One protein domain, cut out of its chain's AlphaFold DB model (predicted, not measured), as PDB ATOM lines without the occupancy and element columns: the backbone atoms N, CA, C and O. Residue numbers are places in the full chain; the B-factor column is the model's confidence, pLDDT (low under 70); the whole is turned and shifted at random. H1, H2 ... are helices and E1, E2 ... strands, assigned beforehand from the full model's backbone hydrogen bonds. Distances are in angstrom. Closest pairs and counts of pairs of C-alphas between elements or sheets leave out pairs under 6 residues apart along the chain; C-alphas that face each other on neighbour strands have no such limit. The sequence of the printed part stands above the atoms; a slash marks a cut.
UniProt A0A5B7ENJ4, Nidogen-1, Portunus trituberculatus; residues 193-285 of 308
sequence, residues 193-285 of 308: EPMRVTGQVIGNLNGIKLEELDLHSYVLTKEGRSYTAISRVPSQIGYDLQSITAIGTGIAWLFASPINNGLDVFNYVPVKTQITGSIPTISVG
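AT A GLANCE: This is residues 193 to 285 of the 308 residues of the protein "Nidogen-1" of Portunus trituberculatus (UniProt A0A5B7ENJ4). A twisted sheet of four strands curls round one short helix, H2, and its other face has no named helix on it. A smaller helix, H1, stands off the sheet towards one end, and the long loop of residues 255 to 268 swings out at the other end before the chain returns as E4. The printed part has 93 residues, in the order E1, E2, E3, H1, H2, E4; the mixed sheet runs E3, E2, E1, E4, with E4 parallel to E1 and the other neighbours antiparallel. The class is mixed, helices and strands. The whole is elongated, 44 by 23 by 21 A, and only just compact, close to loose, with a radius of gyration of the C-alphas of 14.6 A.

HOW THE PARTS SIT: E1, residues 194 to 205, and E2, residues 208 to 220, form an antiparallel hairpin at 163 degrees, with N 201 and O 213 2.8 A apart, within hydrogen-bond range. E1 bends by 59 degrees at residue 202, and E2 by 69 degrees at residue 211. E3, residues 225 to 231, forms a second hairpin with E2, at 152 degrees, with N 227 and O 218 2.8 A apart. E1, E2 and E3 make a meander, each strand the antiparallel neighbour of the one before. H1, residues 240 to 243, is not on the sheet. H2, residues 246 to 254, is on the sheet, which curls round it; the closest C-alphas of H2 and E3 are those of Ala 252 and Ser 226, 5.5 A apart. H1 and H2 are apart. E4, residues 269 to 277, is parallel to E1 at 23 degrees, with N 202 and O 273 2.9 A apart. E3, H1, H2 and E4 make a split strand-helix-strand unit, two strands running the same way with E2 and E1 between them in the sheet; its crossover is left-handed. In H2, 3 of 5 O i to N i+4 pairs are within hydrogen-bond range; H1 is too short for such a pair.

IN THESE COORDINATES: E1 begins at C-alpha 194, (5.100, 20.202, -20.892), and is 31.7 A long. E2 spans 33.2 A, E3 19.9 A, H1 6.0 A and H2 12.4 A. H2 begins at C-alpha 246, (-11.580, 11.713, -31.308). E4 spans 25.1 A and ends at C-alpha 277, (-24.281, 14.716, -35.558).

THE WHOLE: The two C-alphas farthest apart are those of Gly 207 and Asn 261, 44.3 A. The link from H2 to E4 is long, with 14 residues. The printed part has no cut. Its mean pLDDT is 81.7, and residues 258 to 271 are under 70.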
ATOM      1  N   GLU A 193       9.625  19.655 -22.525       81.06
ATOM      2  CA  GLU A 193       8.825  20.579 -21.731       81.06
ATOM      3  C   GLU A 193       7.328  20.263 -21.887       81.06
ATOM      4  O   GLU A 193       6.878  19.896 -22.985       81.06
ATOM      5  N   PRO A 194       6.536  20.375 -20.807       80.56
ATOM      6  CA  PRO A 194       5.100  20.202 -20.892       80.56
ATOM      7  C   PRO A 194       4.430  21.299 -21.713       80.56
ATOM      8  O   PRO A 194       4.754  22.479 -21.582       80.56
ATOM      9  N   MET A 195       3.426  20.912 -22.497       79.06
ATOM     10  CA  MET A 195       2.684  21.820 -23.358       79.06
ATOM     11  C   MET A 195       1.217  21.964 -22.970       79.06
ATOM     12  O   MET A 195       0.596  21.044 -22.447       79.06
ATOM     13  N   ARG A 196       0.646  23.141 -23.252       78.25
ATOM     14  CA  ARG A 196      -0.783  23.422 -23.102       78.25
ATOM     15  C   ARG A 196      -1.428  23.628 -24.460       78.25
ATOM     16  O   ARG A 196      -0.922  24.378 -25.293       78.25
ATOM     17  N   VAL A 197      -2.579  23.004 -24.637       80.81
ATOM     18  CA  VAL A 197      -3.475  23.219 -25.768       80.81
ATOM     19  C   VAL A 197      -4.788  23.709 -25.196       80.81
ATOM     20  O   VAL A 197      -5.312  23.132 -24.247       80.81
ATOM     21  N   THR A 198      -5.316  24.794 -25.737       82.31
ATOM     22  CA  THR A 198      -6.581  25.349 -25.260       82.31
ATOM     23  C   THR A 198      -7.459  25.681 -26.435       82.31
ATOM     24  O   THR A 198      -6.975  26.091 -27.492       82.31
ATOM     25  N   GLY A 199      -8.753  25.527 -26.246       83.81
ATOM     26  CA  GLY A 199      -9.675  25.620 -27.347       83.81
ATOM     27  C   GLY A 199     -11.102  25.825 -26.916       83.81
ATOM     28  O   GLY A 199     -11.434  25.739 -25.737       83.81
ATOM     29  N   GLN A 200     -11.941  26.056 -27.914       85.50
ATOM     30  CA  GLN A 200     -13.385  26.027 -27.756       85.50
ATOM     31  C   GLN A 200     -13.950  24.830 -28.514       85.50
ATOM     32  O   GLN A 200     -13.535  24.541 -29.644       85.50
ATOM     33  N   VAL A 201     -14.929  24.164 -27.906       89.50
ATOM     34  CA  VAL A 201     -15.753  23.143 -28.557       89.50
ATOM     35  C   VAL A 201     -17.135  23.732 -28.806       89.50
ATOM     36  O   VAL A 201     -17.815  24.179 -27.881       89.50
ATOM     37  N   ILE A 202     -17.547  23.736 -30.070       90.69
ATOM     38  CA  ILE A 202     -18.847  24.242 -30.520       90.69
ATOM     39  C   ILE A 202     -19.560  23.195 -31.375       90.69
ATOM     40  O   ILE A 202     -18.925  22.330 -31.980       90.69
ATOM     41  N   GLY A 203     -20.882  23.296 -31.483       91.81
ATOM     42  CA  GLY A 203     -21.640  22.500 -32.445       91.81
ATOM     43  C   GLY A 203     -22.996  22.026 -31.945       91.81
ATOM     44  O   GLY A 203     -23.653  22.715 -31.166       91.81
ATOM     45  N   ASN A 204     -23.443  20.880 -32.450       92.12
ATOM     46  CA  ASN A 204     -24.737  20.293 -32.117       92.12
ATOM     47  C   ASN A 204     -24.632  18.763 -32.067       92.12
ATOM     48  O   ASN A 204     -24.329  18.131 -33.079       92.12
ATOM     49  N   LEU A 205     -24.899  18.182 -30.902       91.88
ATOM     50  CA  LEU A 205     -24.891  16.737 -30.687       91.88
ATOM     51  C   LEU A 205     -26.240  16.283 -30.155       91.88
ATOM     52  O   LEU A 205     -26.733  16.845 -29.182       91.88
ATOM     53  N   ASN A 206     -26.836  15.263 -30.775       92.38
ATOM     54  CA  ASN A 206     -28.149  14.737 -30.379       92.38
ATOM     55  C   ASN A 206     -29.239  15.835 -30.305       92.38
ATOM     56  O   ASN A 206     -30.151  15.773 -29.485       92.38
ATOM     57  N   GLY A 207     -29.140  16.867 -31.153       91.31
ATOM     58  CA  GLY A 207     -30.047  18.022 -31.153       91.31
ATOM     59  C   GLY A 207     -29.723  19.090 -30.100       91.31
ATOM     60  O   GLY A 207     -30.348  20.151 -30.104       91.31
ATOM     61  N   ILE A 208     -28.742  18.853 -29.227       92.06
ATOM     62  CA  ILE A 208     -28.325  19.761 -28.158       92.06
ATOM     63  C   ILE A 208     -27.205  20.658 -28.671       92.06
ATOM     64  O   ILE A 208     -26.150  20.198 -29.111       92.06
ATOM     65  N   LYS A 209     -27.442  21.968 -28.604       92.50
ATOM     66  CA  LYS A 209     -26.472  22.981 -29.012       92.50
ATOM     67  C   LYS A 209     -25.375  23.124 -27.954       92.50
ATOM     68  O   LYS A 209     -25.655  23.260 -26.766       92.50
ATOM     69  N   LEU A 210     -24.130  23.117 -28.413       90.94
ATOM     70  CA  LEU A 210     -22.919  23.289 -27.622       90.94
ATOM     71  C   LEU A 210     -22.402  24.720 -27.821       90.94
ATOM     72  O   LEU A 210     -21.832  25.041 -28.867       90.94
ATOM     73  N   GLU A 211     -22.653  25.587 -26.840       83.44
ATOM     74  CA  GLU A 211     -22.327  27.020 -26.883       83.44
ATOM     75  C   GLU A 211     -21.008  27.301 -26.146       83.44
ATOM     76  O   GLU A 211     -20.997  27.688 -24.981       83.44
ATOM     77  N   GLU A 212     -19.891  27.078 -26.846       81.50
ATOM     78  CA  GLU A 212     -18.527  27.438 -26.415       81.50
ATOM     79  C   GLU A 212     -18.045  26.741 -25.137       81.50
ATOM     80  O   GLU A 212     -17.696  27.379 -24.141       81.50
ATOM     81  N   LEU A 213     -17.986  25.413 -25.173       90.25
ATOM     82  CA  LEU A 213     -17.359  24.633 -24.109       90.25
ATOM     83  C   LEU A 213     -15.844  24.873 -24.133       90.25
ATOM     84  O   LEU A 213     -15.259  25.013 -25.209       90.25
ATOM     85  N   ASP A 214     -15.199  24.863 -22.969       87.12
ATOM     86  CA  ASP A 214     -13.739  25.007 -22.896       87.12
ATOM     87  C   ASP A 214     -13.056  23.664 -23.090       87.12
ATOM     88  O   ASP A 214     -13.375  22.707 -22.386       87.12
ATOM     89  N   LEU A 215     -12.065  23.619 -23.975       90.75
ATOM     90  CA  LEU A 215     -11.107  22.527 -24.085       90.75
ATOM     91  C   LEU A 215      -9.780  22.966 -23.471       90.75
ATOM     92  O   LEU A 215      -9.203  23.978 -23.869       90.75
ATOM     93  N   HIS A 216      -9.262  22.163 -22.550       89.44
ATOM     94  CA  HIS A 216      -7.922  22.308 -21.999       89.44
ATOM     95  C   HIS A 216      -7.198  20.975 -22.114       89.44
ATOM     96  O   HIS A 216      -7.685  19.971 -21.607       89.44
ATOM     97  N   SER A 217      -6.032  20.957 -22.747       88.44
ATOM     98  CA  SER A 217      -5.156  19.794 -22.767       88.44
ATOM     99  C   SER A 217      -3.774  20.128 -22.231       88.44
ATOM    100  O   SER A 217      -3.250  21.226 -22.445       88.44
ATOM    101  N   TYR A 218      -3.199  19.169 -21.518       86.94
ATOM    102  CA  TYR A 218      -1.846  19.203 -20.990       86.94
ATOM    103  C   TYR A 218      -1.058  18.026 -21.556       86.94
ATOM    104  O   TYR A 218      -1.463  16.874 -21.407       86.94
ATOM    105  N   VAL A 219       0.059  18.314 -22.211       85.00
ATOM    106  CA  VAL A 219       0.833  17.351 -22.990       85.00
ATOM    107  C   VAL A 219       2.223  17.204 -22.391       85.00
ATOM    108  O   VAL A 219       2.967  18.173 -22.272       85.00
ATOM    109  N   LEU A 220       2.601  15.980 -22.047       84.94
ATOM    110  CA  LEU A 220       3.943  15.608 -21.615       84.94
ATOM    111  C   LEU A 220       4.723  15.095 -22.828       84.94
ATOM    112  O   LEU A 220       4.732  13.898 -23.115       84.94
ATOM    113  N   THR A 221       5.387  16.008 -23.536       77.00
ATOM    114  CA  THR A 221       6.076  15.727 -24.813       77.00
ATOM    115  C   THR A 221       7.154  14.644 -24.701       77.00
ATOM    116  O   THR A 221       7.379  13.893 -25.643       77.00
ATOM    117  N   LYS A 222       7.790  14.506 -23.530       78.19
ATOM    118  CA  LYS A 222       8.778  13.449 -23.255       78.19
ATOM    119  C   LYS A 222       8.165  12.049 -23.149       78.19
ATOM    120  O   LYS A 222       8.845  11.068 -23.425       78.19
ATOM    121  N   GLU A 223       6.922  11.961 -22.683       80.62
ATOM    122  CA  GLU A 223       6.236  10.694 -22.404       80.62
ATOM    123  C   GLU A 223       5.228  10.315 -23.496       80.62
ATOM    124  O   GLU A 223       4.669   9.223 -23.443       80.62
ATOM    125  N   GLY A 224       4.954  11.213 -24.451       78.81
ATOM    126  CA  GLY A 224       3.917  11.014 -25.467       78.81
ATOM    127  C   GLY A 224       2.510  10.925 -24.873       78.81
ATOM    128  O   GLY A 224       1.656  10.231 -25.416       78.81
ATOM    129  N   ARG A 225       2.274  11.575 -23.725       85.69
ATOM    130  CA  ARG A 225       0.989  11.543 -23.012       85.69
ATOM    131  C   ARG A 225       0.288  12.887 -23.091       85.69
ATOM    132  O   ARG A 225       0.904  13.919 -22.835       85.69
ATOM    133  N   SER A 226      -1.012  12.867 -23.358       89.50
ATOM    134  CA  SER A 226      -1.871  14.051 -23.345       89.50
ATOM    135  C   SER A 226      -3.079  13.836 -22.443       89.50
ATOM    136  O   SER A 226      -3.736  12.799 -22.523       89.50
ATOM    137  N   TYR A 227      -3.410  14.838 -21.637       90.56
ATOM    138  CA  TYR A 227      -4.585  14.859 -20.773       90.56
ATOM    139  C   TYR A 227      -5.515  15.961 -21.249       90.56
ATOM    140  O   TYR A 227      -5.176  17.129 -21.094       90.56
ATOM    141  N   THR A 228      -6.672  15.607 -21.805       91.06
ATOM    142  CA  THR A 228      -7.645  16.575 -22.327       91.06
ATOM    143  C   THR A 228      -8.887  16.603 -21.446       91.06
ATOM    144  O   THR A 228      -9.482  15.568 -21.168       91.06
ATOM    145  N   ALA A 229      -9.292  17.799 -21.032       91.81
ATOM    146  CA  ALA A 229     -10.504  18.069 -20.282       91.81
ATOM    147  C   ALA A 229     -11.409  19.012 -21.080       91.81
ATOM    148  O   ALA A 229     -10.941  19.997 -21.657       91.81
ATOM    149  N   ILE A 230     -12.711  18.722 -21.072       91.94
ATOM    150  CA  ILE A 230     -13.744  19.595 -21.629       91.94
ATOM    151  C   ILE A 230     -14.642  20.046 -20.482       91.94
ATOM    152  O   ILE A 230     -15.186  19.221 -19.751       91.94
ATOM    153  N   SER A 231     -14.783  21.355 -20.307       91.81
ATOM    154  CA  SER A 231     -15.588  21.952 -19.238       91.81
ATOM    155  C   SER A 231     -16.874  22.563 -19.782       91.81
ATOM    156  O   SER A 231     -17.000  22.823 -20.978       91.81
ATOM    157  N   ARG A 232     -17.835  22.814 -18.883       91.88
ATOM    158  CA  ARG A 232     -19.156  23.390 -19.211       91.88
ATOM    159  C   ARG A 232     -20.002  22.503 -20.139       91.88
ATOM    160  O   ARG A 232     -20.859  22.985 -20.868       91.88
ATOM    161  N   VAL A 233     -19.781  21.192 -20.063       91.81
ATOM    162  CA  VAL A 233     -20.543  20.169 -20.784       91.81
ATOM    163  C   VAL A 233     -21.988  20.100 -20.253       91.81
ATOM    164  O   VAL A 233     -22.172  19.887 -19.053       91.81
ATOM    165  N   PRO A 234     -23.025  20.239 -21.107       92.25
ATOM    166  CA  PRO A 234     -24.413  20.034 -20.697       92.25
ATOM    167  C   PRO A 234     -24.653  18.639 -20.107       92.25
ATOM    168  O   PRO A 234     -24.294  17.625 -20.703       92.25
ATOM    169  N   SER A 235     -25.339  18.563 -18.964       90.69
ATOM    170  CA  SER A 235     -25.590  17.292 -18.261       90.69
ATOM    171  C   SER A 235     -26.359  16.261 -19.097       90.69
ATOM    172  O   SER A 235     -26.248  15.066 -18.844       90.69
ATOM    173  N   GLN A 236     -27.114  16.719 -20.099       91.06
ATOM    174  CA  GLN A 236     -27.900  15.893 -21.018       91.06
ATOM    175  C   GLN A 236     -27.043  15.010 -21.938       91.06
ATOM    176  O   GLN A 236     -27.538  13.989 -22.393       91.06
ATOM    177  N   ILE A 237     -25.790  15.397 -22.212       92.19
ATOM    178  CA  ILE A 237     -24.878  14.674 -23.123       92.19
ATOM    179  C   ILE A 237     -23.545  14.306 -22.467       92.19
ATOM    180  O   ILE A 237     -22.666  13.758 -23.121       92.19
ATOM    181  N   GLY A 238     -23.374  14.609 -21.175       91.19
ATOM    182  CA  GLY A 238     -22.100  14.410 -20.482       91.19
ATOM    183  C   GLY A 238     -21.627  12.958 -20.497       91.19
ATOM    184  O   GLY A 238     -20.460  12.708 -20.776       91.19
ATOM    185  N   TYR A 239     -22.540  12.008 -20.267       92.81
ATOM    186  CA  TYR A 239     -22.220  10.582 -20.353       92.81
ATOM    187  C   TYR A 239     -22.004  10.139 -21.800       92.81
ATOM    188  O   TYR A 239     -21.037   9.428 -22.049       92.81
ATOM    189  N   ASP A 240     -22.840  10.599 -22.736       93.00
ATOM    190  CA  ASP A 240     -22.775  10.264 -24.167       93.00
ATOM    191  C   ASP A 240     -21.430  10.669 -24.800       93.00
ATOM    192  O   ASP A 240     -20.877   9.944 -25.632       93.00
ATOM    193  N   LEU A 241     -20.858  11.801 -24.370       91.25
ATOM    194  CA  LEU A 241     -19.572  12.306 -24.862       91.25
ATOM    195  C   LEU A 241     -18.383  11.379 -24.595       91.25
ATOM    196  O   LEU A 241     -17.375  11.511 -25.288       91.25
ATOM    197  N   GLN A 242     -18.494  10.421 -23.668       91.19
ATOM    198  CA  GLN A 242     -17.465   9.393 -23.467       91.19
ATOM    199  C   GLN A 242     -17.185   8.595 -24.755       91.19
ATOM    200  O   GLN A 242     -16.076   8.110 -24.946       91.19
ATOM    201  N   SER A 243     -18.163   8.506 -25.666       89.81
ATOM    202  CA  SER A 243     -18.005   7.835 -26.964       89.81
ATOM    203  C   SER A 243     -17.184   8.626 -27.995       89.81
ATOM    204  O   SER A 243     -16.793   8.060 -29.015       89.81
ATOM    205  N   ILE A 244     -16.905   9.917 -27.763       88.12
ATOM    206  CA  ILE A 244     -16.173  10.774 -28.708       88.12
ATOM    207  C   ILE A 244     -14.724  10.976 -28.258       88.12
ATOM    208  O   ILE A 244     -14.288  12.079 -27.918       88.12
ATOM    209  N   THR A 245     -13.929   9.916 -28.322       84.06
ATOM    210  CA  THR A 245     -12.497   9.994 -27.992       84.06
ATOM    211  C   THR A 245     -11.677  10.774 -29.011       84.06
ATOM    212  O   THR A 245     -10.640  11.335 -28.652       84.06
ATOM    213  N   ALA A 246     -12.192  10.932 -30.234       83.19
ATOM    214  CA  ALA A 246     -11.580  11.713 -31.308       83.19
ATOM    215  C   ALA A 246     -11.195  13.151 -30.899       83.19
ATOM    216  O   ALA A 246     -10.229  13.708 -31.420       83.19
ATOM    217  N   ILE A 247     -11.915  13.758 -29.943       81.38
ATOM    218  CA  ILE A 247     -11.603  15.110 -29.445       81.38
ATOM    219  C   ILE A 247     -10.244  15.136 -28.724       81.38
ATOM    220  O   ILE A 247      -9.541  16.146 -28.758       81.38
ATOM    221  N   GLY A 248      -9.867  14.035 -28.069       81.62
ATOM    222  CA  GLY A 248      -8.591  13.885 -27.374       81.62
ATOM    223  C   GLY A 248      -7.491  13.273 -28.243       81.62
ATOM    224  O   GLY A 248      -6.351  13.737 -28.178       81.62
ATOM    225  N   THR A 249      -7.814  12.273 -29.070       84.69
ATOM    226  CA  THR A 249      -6.805  11.511 -29.832       84.69
ATOM    227  C   THR A 249      -6.085  12.355 -30.876       84.69
ATOM    228  O   THR A 249      -4.894  12.156 -31.077       84.69
ATOM    229  N   GLY A 250      -6.739  13.357 -31.475       84.19
ATOM    230  CA  GLY A 250      -6.072  14.267 -32.413       84.19
ATOM    231  C   GLY A 250      -4.915  15.052 -31.777       84.19
ATOM    232  O   GLY A 250      -3.875  15.239 -32.405       84.19
ATOM    233  N   ILE A 251      -5.064  15.466 -30.512       85.81
ATOM    234  CA  ILE A 251      -3.981  16.110 -29.750       85.81
ATOM    235  C   ILE A 251      -2.913  15.072 -29.394       85.81
ATOM    236  O   ILE A 251      -1.730  15.356 -29.537       85.81
ATOM    237  N   ALA A 252      -3.308  13.869 -28.973       85.69
ATOM    238  CA  ALA A 252      -2.358  12.800 -28.665       85.69
ATOM    239  C   ALA A 252      -1.484  12.435 -29.878       85.69
ATOM    240  O   ALA A 252      -0.271  12.320 -29.741       85.69
ATOM    241  N   TRP A 253      -2.089  12.316 -31.064       85.44
ATOM    242  CA  TRP A 253      -1.404  12.023 -32.324       85.44
ATOM    243  C   TRP A 253      -0.376  13.102 -32.683       85.44
ATOM    244  O   TRP A 253       0.759  12.774 -33.013       85.44
ATOM    245  N   LEU A 254      -0.748  14.378 -32.531       82.94
ATOM    246  CA  LEU A 254       0.106  15.540 -32.806       82.94
ATOM    247  C   LEU A 254       1.327  15.662 -31.879       82.94
ATOM    248  O   LEU A 254       2.218  16.456 -32.138       82.94
ATOM    249  N   PHE A 255       1.343  14.944 -30.759       80.94
ATOM    250  CA  PHE A 255       2.443  14.978 -29.794       80.94
ATOM    251  C   PHE A 255       2.919  13.571 -29.416       80.94
ATOM    252  O   PHE A 255       3.514  13.368 -28.349       80.94
ATOM    253  N   ALA A 256       2.632  12.586 -30.268       80.12
ATOM    254  CA  ALA A 256       3.027  11.209 -30.043       80.12
ATOM    255  C   ALA A 256       4.557  11.101 -30.009       80.12
ATOM    256  O   ALA A 256       5.269  11.768 -30.759       80.12
ATOM    257  N   SER A 257       5.082  10.234 -29.139       75.38
ATOM    258  CA  SER A 257       6.521   9.966 -29.115       75.38
ATOM    259  C   SER A 257       6.931   9.251 -30.406       75.38
ATOM    260  O   SER A 257       6.454   8.143 -30.663       75.38
ATOM    261  N   PRO A 258       7.818   9.831 -31.225       69.06
ATOM    262  CA  PRO A 258       8.178   9.222 -32.490       69.06
ATOM    263  C   PRO A 258       9.170   8.085 -32.277       69.06
ATOM    264  O   PRO A 258      10.176   8.221 -31.583       69.06
ATOM    265  N   ILE A 259       8.896   6.956 -32.928       58.38
ATOM    266  CA  ILE A 259       9.720   5.742 -32.846       58.38
ATOM    267  C   ILE A 259      10.921   5.822 -33.822       58.38
ATOM    268  O   ILE A 259      11.905   5.111 -33.650       58.38
ATOM    269  N   ASN A 260      10.898   6.749 -34.792       46.72
ATOM    270  CA  ASN A 260      12.005   7.110 -35.692       46.72
ATOM    271  C   ASN A 260      12.018   8.635 -35.921       46.72
ATOM    272  O   ASN A 260      10.947   9.225 -35.994       46.72
ATOM    273  N   ASN A 261      13.200   9.266 -36.044       43.31
ATOM    274  CA  ASN A 261      13.399  10.729 -36.142       43.31
ATOM    275  C   ASN A 261      12.382  11.453 -37.055       43.31
ATOM    276  O   ASN A 261      12.586  11.587 -38.260       43.31
ATOM    277  N   GLY A 262      11.332  11.995 -36.446       38.50
ATOM    278  CA  GLY A 262      10.330  12.870 -37.047       38.50
ATOM    279  C   GLY A 262       9.553  13.496 -35.901       38.50
ATOM    280  O   GLY A 262       9.085  12.774 -35.038       38.50
ATOM    281  N   LEU A 263       9.545  14.822 -35.799       43.72
ATOM    282  CA  LEU A 263       9.195  15.528 -34.565       43.72
ATOM    283  C   LEU A 263       8.345  16.757 -34.910       43.72
ATOM    284  O   LEU A 263       8.812  17.626 -35.650       43.72
ATOM    285  N   ASP A 264       7.127  16.828 -34.372       53.91
ATOM    286  CA  ASP A 264       6.128  17.880 -34.598       53.91
ATOM    287  C   ASP A 264       5.807  18.718 -33.330       53.91
ATOM    288  O   ASP A 264       6.492  18.648 -32.315       53.91
ATOM    289  N   VAL A 265       4.888  19.679 -33.489       48.59
ATOM    290  CA  VAL A 265       4.879  21.083 -33.001       48.59
ATOM    291  C   VAL A 265       3.811  21.255 -31.888       48.59
ATOM    292  O   VAL A 265       2.838  20.524 -31.932       48.59
ATOM    293  N   PHE A 266       3.878  22.105 -30.839       47.41
ATOM    294  CA  PHE A 266       3.500  23.542 -30.756       47.41
ATOM    295  C   PHE A 266       3.609  24.138 -29.343       47.41
ATOM    296  O   PHE A 266       3.304  23.474 -28.353       47.41
ATOM    297  N   ASN A 267       4.005  25.423 -29.264       46.06
ATOM    298  CA  ASN A 267       4.214  26.143 -28.003       46.06
ATOM    299  C   ASN A 267       2.971  26.980 -27.671       46.06
ATOM    300  O   ASN A 267       3.055  28.204 -27.600       46.06
ATOM    301  N   TYR A 268       1.842  26.276 -27.524       50.53
ATOM    302  CA  TYR A 268       0.441  26.729 -27.498       50.53
ATOM    303  C   TYR A 268      -0.283  26.455 -28.822       50.53
ATOM    304  O   TYR A 268       0.037  27.040 -29.857       50.53
ATOM    305  N   VAL A 269      -1.273  25.554 -28.778       58.31
ATOM    306  CA  VAL A 269      -2.166  25.252 -29.909       58.31
ATOM    307  C   VAL A 269      -3.545  25.810 -29.597       58.31
ATOM    308  O   VAL A 269      -4.179  25.329 -28.653       58.31
ATOM    309  N   PRO A 270      -4.044  26.786 -30.368       57.44
ATOM    310  CA  PRO A 270      -5.469  27.047 -30.400       57.44
ATOM    311  C   PRO A 270      -6.147  25.904 -31.159       57.44
ATOM    312  O   PRO A 270      -5.889  25.694 -32.344       57.44
ATOM    313  N   VAL A 271      -7.020  25.161 -30.485       64.50
ATOM    314  CA  VAL A 271      -7.866  24.152 -31.136       64.50
ATOM    315  C   VAL A 271      -9.292  24.678 -31.184       64.50
ATOM    316  O   VAL A 271      -9.872  25.036 -30.164       64.50
ATOM    317  N   LYS A 272      -9.878  24.728 -32.378       70.75
ATOM    318  CA  LYS A 272     -11.317  24.938 -32.529       70.75
ATOM    319  C   LYS A 272     -11.934  23.622 -32.959       70.75
ATOM    320  O   LYS A 272     -11.699  23.168 -34.076       70.75
ATOM    321  N   THR A 273     -12.720  23.025 -32.076       77.44
ATOM    322  CA  THR A 273     -13.394  21.759 -32.355       77.44
ATOM    323  C   THR A 273     -14.843  22.047 -32.707       77.44
ATOM    324  O   THR A 273     -15.569  22.655 -31.921       77.44
ATOM    325  N   GLN A 274     -15.270  21.608 -33.888       81.62
ATOM    326  CA  GLN A 274     -16.670  21.640 -34.293       81.62
ATOM    327  C   GLN A 274     -17.204  20.214 -34.370       81.62
ATOM    328  O   GLN A 274     -16.633  19.386 -35.076       81.62
ATOM    329  N   ILE A 275     -18.295  19.934 -33.659       83.50
ATOM    330  CA  ILE A 275     -18.895  18.596 -33.626       83.50
ATOM    331  C   ILE A 275     -20.362  18.686 -34.008       83.50
ATOM    332  O   ILE A 275     -21.131  19.442 -33.414       83.50
ATOM    333  N   THR A 276     -20.759  17.909 -35.008       88.12
ATOM    334  CA  THR A 276     -22.139  17.868 -35.485       88.12
ATOM    335  C   THR A 276     -22.556  16.439 -35.769       88.12
ATOM    336  O   THR A 276     -21.859  15.748 -36.510       88.12
ATOM    337  N   GLY A 277     -23.701  16.017 -35.238       89.75
ATOM    338  CA  GLY A 277     -24.281  14.716 -35.558       89.75
ATOM    339  C   GLY A 277     -25.009  14.078 -34.385       89.75
ATOM    340  O   GLY A 277     -25.470  14.761 -33.468       89.75
ATOM    341  N   SER A 278     -25.095  12.753 -34.437       89.56
ATOM    342  CA  SER A 278     -25.729  11.938 -33.407       89.56
ATOM    343  C   SER A 278     -24.743  10.916 -32.862       89.56
ATOM    344  O   SER A 278     -23.978  10.328 -33.627       89.56
ATOM    345  N   ILE A 279     -24.789  10.692 -31.554       92.12
ATOM    346  CA  ILE A 279     -23.977   9.710 -30.832       92.12
ATOM    347  C   ILE A 279     -24.873   8.798 -29.987       92.12
ATOM    348  O   ILE A 279     -25.979   9.211 -29.620       92.12
ATOM    349  N   PRO A 280     -24.432   7.565 -29.673       92.00
ATOM    350  CA  PRO A 280     -25.191   6.660 -28.819       92.00
ATOM    351  C   PRO A 280     -25.448   7.254 -27.431       92.00
ATOM    352  O   PRO A 280     -24.582   7.918 -26.864       92.00
ATOM    353  N   THR A 281     -26.619   6.959 -26.866       92.06
ATOM    354  CA  THR A 281     -26.934   7.319 -25.481       92.06
ATOM    355  C   THR A 281     -26.272   6.347 -24.512       92.06
ATOM    356  O   THR A 281     -26.435   5.131 -24.633       92.06
ATOM    357  N   ILE A 282     -25.567   6.884 -23.523       93.25
ATOM    358  CA  ILE A 282     -24.877   6.139 -22.473       93.25
ATOM    359  C   ILE A 282     -25.640   6.333 -21.166       93.25
ATOM    360  O   ILE A 282     -26.048   7.436 -20.805       93.25
ATOM    361  N   SER A 283     -25.868   5.234 -20.446       93.00
ATOM    362  CA  SER A 283     -26.607   5.286 -19.184       93.00
ATOM    363  C   SER A 283     -25.876   6.130 -18.141       93.00
ATOM    364  O   SER A 283     -24.658   6.064 -17.992       93.00
ATOM    365  N   VAL A 284     -26.647   6.927 -17.402       92.38
ATOM    366  CA  VAL A 284     -26.127   7.781 -16.331       92.38
ATOM    367  C   VAL A 284     -25.444   6.919 -15.272       92.38
ATOM    368  O   VAL A 284     -26.034   5.971 -14.758       92.38
ATOM    369  N   GLY A 285     -24.212   7.284 -14.929       91.56
ATOM    370  CA  GLY A 285     -23.366   6.569 -13.974       91.56
ATOM    371  C   GLY A 285     -22.534   5.443 -14.590       91.56
ATOM    372  O   GLY A 285     -21.737   4.849 -13.872       91.56
TER     373      GLY A 285